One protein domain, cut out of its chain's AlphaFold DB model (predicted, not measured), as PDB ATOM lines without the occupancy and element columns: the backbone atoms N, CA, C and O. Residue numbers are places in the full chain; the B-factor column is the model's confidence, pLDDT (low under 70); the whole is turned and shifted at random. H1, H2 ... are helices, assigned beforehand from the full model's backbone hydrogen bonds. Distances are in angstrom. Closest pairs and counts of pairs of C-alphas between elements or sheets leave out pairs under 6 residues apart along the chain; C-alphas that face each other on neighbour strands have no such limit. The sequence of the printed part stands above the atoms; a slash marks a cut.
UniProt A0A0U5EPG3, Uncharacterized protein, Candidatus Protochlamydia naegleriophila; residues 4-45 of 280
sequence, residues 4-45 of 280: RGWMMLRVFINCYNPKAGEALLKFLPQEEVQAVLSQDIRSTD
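Overview. This is residues 4 to 45 of the 280 residues of an uncharacterized protein of Candidatus Protochlamydia naegleriophila (UniProt A0A0U5EPG3). Three short helices make a small triangle by their centres: H1, the longest, meets H3 across its first half and H2 near its last residues, while H2 and H3 come close to each other near the link between them. After H3, a tail with no named element, residues 38 to 45, runs back past H1 toward that helix's last residues. The printed part has 42 residues with three named helices, in the order H1, H2, H3, and no named strand; its class is all helix. It is compact, with a radius of gyration of the C-alphas of 9.3 A and spans of 25 by 22 by 13 A.

Arrangement. H1, residues 4 to 15, and H2, residues 18 to 25, form a helical hairpin. They only just touch, with 3 pairs of C-alphas within 8 A, and H1 does so with residues 13 to 14 alone; the closest C-alphas are those of Ile 13 and Gly 21, 5.0 A apart. They run opposite ways at a shallow tilt of 34 degrees, only just short of steep. H3, residues 30 to 37, touches H1 at residues 6 to 10 alone, the closest C-alphas being those of Trp 6 and Val 36 at 5.3 A. Their lines are about perpendicular, at 74 degrees. H2 and H3 are close but not clearly touching, with the C-alphas of Leu 25 and Val 33 closest at 6.1 A; they run opposite ways at a steep tilt of 43 degrees. In H1, H2 and H3 every O i to N i+4 pair is within hydrogen-bond range.

Along the chain. H1 begins at C-alpha 4, (-8.127, 31.577, 31.219), and measures 17.0 A. H2 measures 10.7 A from C-alpha 18 to C-alpha 25. H3 measures 10.4 A and ends at C-alpha 37, (-21.317, 31.072, 32.851).

Size, cuts and confidence. The two C-alphas farthest apart, those of Gln 30 and Asp 45, are 25.3 A apart. The printed part has no cut, and the links H1 to H2 and H2 to H3 are tight. The mean pLDDT of the printed part is 86.0, and no printed residue is under 70.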
ATOM      1  N   ARG A   4      -8.391  30.285  31.858       79.81
ATOM      2  CA  ARG A   4      -8.127  31.577  31.219       79.81
ATOM      3  C   ARG A   4      -8.919  31.773  29.925       79.81
ATOM      4  O   ARG A   4      -9.529  32.824  29.747       79.81
ATOM      5  N   GLY A   5      -8.951  30.776  29.042       84.56
ATOM      6  CA  GLY A   5      -9.743  30.817  27.813       84.56
ATOM      7  C   GLY A   5     -11.231  31.010  28.101       84.56
ATOM      8  O   GLY A   5     -11.874  31.843  27.464       84.56
ATOM      9  N   TRP A   6     -11.755  30.332  29.128       87.69
ATOM     10  CA  TRP A   6     -13.140  30.525  29.570       87.69
ATOM     11  C   TRP A   6     -13.401  31.928  30.114       87.69
ATOM     12  O   TRP A   6     -14.427  32.529  29.799       87.69
ATOM     13  N   MET A   7     -12.461  32.473  30.887       85.56
ATOM     14  CA  MET A   7     -12.523  33.840  31.401       85.56
ATOM     15  C   MET A   7     -12.545  34.876  30.264       85.56
ATOM     16  O   MET A   7     -13.394  35.765  30.252       85.56
ATOM     17  N   MET A   8     -11.686  34.723  29.256       86.00
ATOM     18  CA  MET A   8     -11.669  35.606  28.084       86.00
ATOM     19  C   MET A   8     -12.958  35.508  27.269       86.00
ATOM     20  O   MET A   8     -13.534  36.530  26.900       86.00
ATOM     21  N   LEU A   9     -13.453  34.291  27.027       87.88
ATOM     22  CA  LEU A   9     -14.716  34.082  26.323       87.88
ATOM     23  C   LEU A   9     -15.890  34.726  27.076       87.88
ATOM     24  O   LEU A   9     -16.747  35.351  26.453       87.88
ATOM     25  N   ARG A  10     -15.896  34.648  28.413       88.12
ATOM     26  CA  ARG A  10     -16.886  35.332  29.253       88.12
ATOM     27  C   ARG A  10     -16.849  36.848  29.059       88.12
ATOM     28  O   ARG A  10     -17.911  37.433  28.869       88.12
ATOM     29  N   VAL A  11     -15.663  37.466  29.052       88.00
ATOM     30  CA  VAL A  11     -15.515  38.907  28.766       88.00
ATOM     31  C   VAL A  11     -16.076  39.241  27.384       88.00
ATOM     32  O   VAL A  11     -16.908  40.134  27.274       88.00
ATOM     33  N   PHE A  12     -15.691  38.493  26.344       87.44
ATOM     34  CA  PHE A  12     -16.187  38.733  24.985       87.44
ATOM     35  C   PHE A  12     -17.711  38.654  24.898       87.44
ATOM     36  O   PHE A  12     -18.325  39.515  24.278       87.44
ATOM     37  N   ILE A  13     -18.329  37.660  25.538       88.19
ATOM     38  CA  ILE A  13     -19.790  37.510  25.561       88.19
ATOM     39  C   ILE A  13     -20.453  38.680  26.294       88.19
ATOM     40  O   ILE A  13     -21.456  39.199  25.807       88.19
ATOM     41  N   ASN A  14     -19.882  39.126  27.416       86.88
ATOM     42  CA  ASN A  14     -20.394  40.257  28.193       86.88
ATOM     43  C   ASN A  14     -20.378  41.583  27.405       86.88
ATOM     44  O   ASN A  14     -21.180  42.466  27.696       86.88
ATOM     45  N   CYS A  15     -19.489  41.742  26.419       83.94
ATOM     46  CA  CYS A  15     -19.426  42.940  25.570       83.94
ATOM     47  C   CYS A  15     -20.609  43.068  24.600       83.94
ATOM     48  O   CYS A  15     -20.911  44.169  24.134       83.94
ATOM     49  N   TYR A  16     -21.258  41.957  24.252       83.38
ATOM     50  CA  TYR A  16     -22.415  41.972  23.366       83.38
ATOM     51  C   TYR A  16     -23.696  42.302  24.133       83.38
ATOM     52  O   TYR A  16     -23.799  42.128  25.346       83.38
ATOM     53  N   ASN A  17     -24.729  42.742  23.407       81.38
ATOM     54  CA  ASN A  17     -26.056  42.829  24.009       81.38
ATOM     55  C   ASN A  17     -26.511  41.430  24.499       81.38
ATOM     56  O   ASN A  17     -26.131  40.424  23.890       81.38
ATOM     57  N   PRO A  18     -27.345  41.338  25.555       79.62
ATOM     58  CA  PRO A  18     -27.680  40.054  26.177       79.62
ATOM     59  C   PRO A  18     -28.216  39.000  25.196       79.62
ATOM     60  O   PRO A  18     -27.825  37.839  25.253       79.62
ATOM     61  N   LYS A  19     -29.035  39.418  24.222       82.56
ATOM     62  CA  LYS A  19     -29.621  38.521  23.211       82.56
ATOM     63  C   LYS A  19     -28.576  37.935  22.257       82.56
ATOM     64  O   LYS A  19     -28.672  36.769  21.883       82.56
ATOM     65  N   ALA A  20     -27.594  38.733  21.845       82.75
ATOM     66  CA  ALA A  20     -26.497  38.287  20.993       82.75
ATOM     67  C   ALA A  20     -25.522  37.388  21.767       82.75
ATOM     68  O   ALA A  20     -25.088  36.372  21.231       82.75
ATOM     69  N   GLY A  21     -25.246  37.701  23.037       83.88
ATOM     70  CA  GLY A  21     -24.456  36.837  23.919       83.88
ATOM     71  C   GLY A  21     -25.092  35.455  24.110       83.88
ATOM     72  O   GLY A  21     -24.430  34.435  23.931       83.88
ATOM     73  N   GLU A  22     -26.400  35.401  24.374       84.38
ATOM     74  CA  GLU A  22     -27.158  34.143  24.441       84.38
ATOM     75  C   GLU A  22     -27.150  33.382  23.110       84.38
ATOM     76  O   GLU A  22     -27.063  32.156  23.102       84.38
ATOM     77  N   ALA A  23     -27.225  34.087  21.978       87.94
ATOM     78  CA  ALA A  23     -27.144  33.462  20.662       87.94
ATOM     79  C   ALA A  23     -25.775  32.811  20.417       87.94
ATOM     80  O   ALA A  23     -25.731  31.705  19.886       87.94
ATOM     81  N   LEU A  24     -24.680  33.449  20.845       85.31
ATOM     82  CA  LEU A  24     -23.332  32.878  20.760       85.31
ATOM     83  C   LEU A  24     -23.192  31.617  21.622       85.31
ATOM     84  O   LEU A  24     -22.618  30.629  21.171       85.31
ATOM     85  N   LEU A  25     -23.776  31.612  22.825       88.56
ATOM     86  CA  LEU A  25     -23.748  30.451  23.720       88.56
ATOM     87  C   LEU A  25     -24.479  29.226  23.147       88.56
ATOM     88  O   LEU A  25     -24.091  28.103  23.451       88.56
ATOM     89  N   LYS A  26     -25.496  29.407  22.293       89.81
ATOM     90  CA  LYS A  26     -26.244  28.288  21.675       89.81
ATOM     91  C   LYS A  26     -25.402  27.417  20.744       89.81
ATOM     92  O   LYS A  26     -25.804  26.294  20.459       89.81
ATOM     93  N   PHE A  27     -24.273  27.929  20.258       89.94
ATOM     94  CA  PHE A  27     -23.357  27.179  19.399       89.94
ATOM     95  C   PHE A  27     -22.320  26.372  20.186       89.94
ATOM     96  O   PHE A  27     -21.561  25.616  19.583       89.94
ATOM     97  N   LEU A  28     -22.284  26.517  21.513       89.81
ATOM     98  CA  LEU A  28     -21.374  25.782  22.380       89.81
ATOM     99  C   LEU A  28     -22.074  24.556  22.995       89.81
ATOM    100  O   LEU A  28     -23.273  24.610  23.294       89.81
ATOM    101  N   PRO A  29     -21.346  23.451  23.234       93.19
ATOM    102  CA  PRO A  29     -21.833  22.344  24.052       93.19
ATOM    103  C   PRO A  29     -22.283  22.818  25.440       93.19
ATOM    104  O   PRO A  29     -21.700  23.741  26.009       93.19
ATOM    105  N   GLN A  30     -23.285  22.157  26.032       90.88
ATOM    106  CA  GLN A  30     -23.835  22.562  27.335       90.88
ATOM    107  C   GLN A  30     -22.772  22.644  28.440       90.88
ATOM    108  O   GLN A  30     -22.815  23.561  29.255       90.88
ATOM    109  N   GLU A  31     -21.802  21.730  28.449       90.62
ATOM    110  CA  GLU A  31     -20.692  21.734  29.408       90.62
ATOM    111  C   GLU A  31     -19.838  23.008  29.301       90.62
ATOM    112  O   GLU A  31     -19.485  23.611  30.314       90.62
ATOM    113  N   GLU A  32     -19.568  23.469  28.077       90.50
ATOM    114  CA  GLU A  32     -18.803  24.691  27.817       90.50
ATOM    115  C   GLU A  32     -19.603  25.943  28.174       90.50
ATOM    116  O   GLU A  32     -19.064  26.878  28.766       90.50
ATOM    117  N   VAL A  33     -20.909  25.944  27.892       89.75
ATOM    118  CA  VAL A  33     -21.811  27.015  28.330       89.75
ATOM    119  C   VAL A  33     -21.763  27.147  29.850       89.75
ATOM    120  O   VAL A  33     -21.567  28.251  30.356       89.75
ATOM    121  N   GLN A  34     -21.879  26.040  30.588       89.75
ATOM    122  CA  GLN A  34     -21.783  26.072  32.048       89.75
ATOM    123  C   GLN A  34     -20.412  26.571  32.514       89.75
ATOM    124  O   GLN A  34     -20.353  27.421  33.400       89.75
ATOM    125  N   ALA A  35     -19.323  26.128  31.879       88.44
ATOM    126  CA  ALA A  35     -17.971  26.572  32.208       88.44
ATOM    127  C   ALA A  35     -17.762  28.082  31.993       88.44
ATOM    128  O   ALA A  35     -17.091  28.730  32.799       88.44
ATOM    129  N   VAL A  36     -18.337  28.668  30.939       88.94
ATOM    130  CA  VAL A  36     -18.301  30.118  30.682       88.94
ATOM    131  C   VAL A  36     -19.148  30.875  31.700       88.94
ATOM    132  O   VAL A  36     -18.697  31.869  32.268       88.94
ATOM    133  N   LEU A  37     -20.380  30.416  31.938       87.75
ATOM    134  CA  LEU A  37     -21.317  31.072  32.851       87.75
ATOM    135  C   LEU A  37     -20.858  30.995  34.314       87.75
ATOM    136  O   LEU A  37     -21.182  31.892  35.088       87.75
ATOM    137  N   SER A  38     -20.075  29.976  34.682       88.50
ATOM    138  CA  SER A  38     -19.502  29.830  36.024       88.50
ATOM    139  C   SER A  38     -18.320  30.764  36.306       88.50
ATOM    140  O   SER A  38     -17.836  30.792  37.435       88.50
ATOM    141  N   GLN A  39     -17.805  31.490  35.305       87.19
ATOM    142  CA  GLN A  39     -16.719  32.446  35.527       87.19
ATOM    143  C   GLN A  39     -17.249  33.700  36.235       87.19
ATOM    144  O   GLN A  39     -18.149  34.379  35.734       87.19
ATOM    145  N   ASP A  40     -16.642  34.041  37.370       81.31
ATOM    146  CA  ASP A  40     -16.945  35.261  38.125       81.31
ATOM    147  C   ASP A  40     -16.248  36.478  37.498       81.31
ATOM    148  O   ASP A  40     -15.253  36.995  38.004       81.31
ATOM    149  N   ILE A  41     -16.739  36.886  36.324       81.56
ATOM    150  CA  ILE A  41     -16.268  38.070  35.604       81.56
ATOM    151  C   ILE A  41     -17.449  38.954  35.252       81.56
ATOM    152  O   ILE A  41     -18.352  38.561  34.507       81.56
ATOM    153  N   ARG A  42     -17.388  40.186  35.756       71.69
ATOM    154  CA  ARG A  42     -18.386  41.233  35.511       71.69
ATOM    155  C   ARG A  42     -17.964  42.238  34.447       71.69
ATOM    156  O   ARG A  42     -18.783  43.053  34.042       71.69
ATOM    157  N   SER A  43     -16.706  42.193  34.003       81.50
ATOM    158  CA  SER A  43     -16.212  43.129  32.998       81.50
ATOM    159  C   SER A  43     -16.910  42.919  31.652       81.50
ATOM    160  O   SER A  43     -17.098  41.785  31.203       81.50
ATOM    161  N   THR A  44     -17.286  44.036  31.033       82.00
ATOM    162  CA  THR A  44     -17.869  44.151  29.688       82.00
ATOM    163  C   THR A  44     -16.952  44.964  28.766       82.00
ATOM    164  O   THR A  44     -17.358  45.340  27.669       82.00
ATOM    165  N   ASP A  45     -15.745  45.310  29.224       84.38
ATOM    166  CA  ASP A  45     -14.823  46.219  28.546       84.38
ATOM    167  C   ASP A  45     -13.615  45.453  27.989       84.38
ATOM    168  O   ASP A  45     -12.926  44.752  28.731       84.38
TER     169      ASP A  45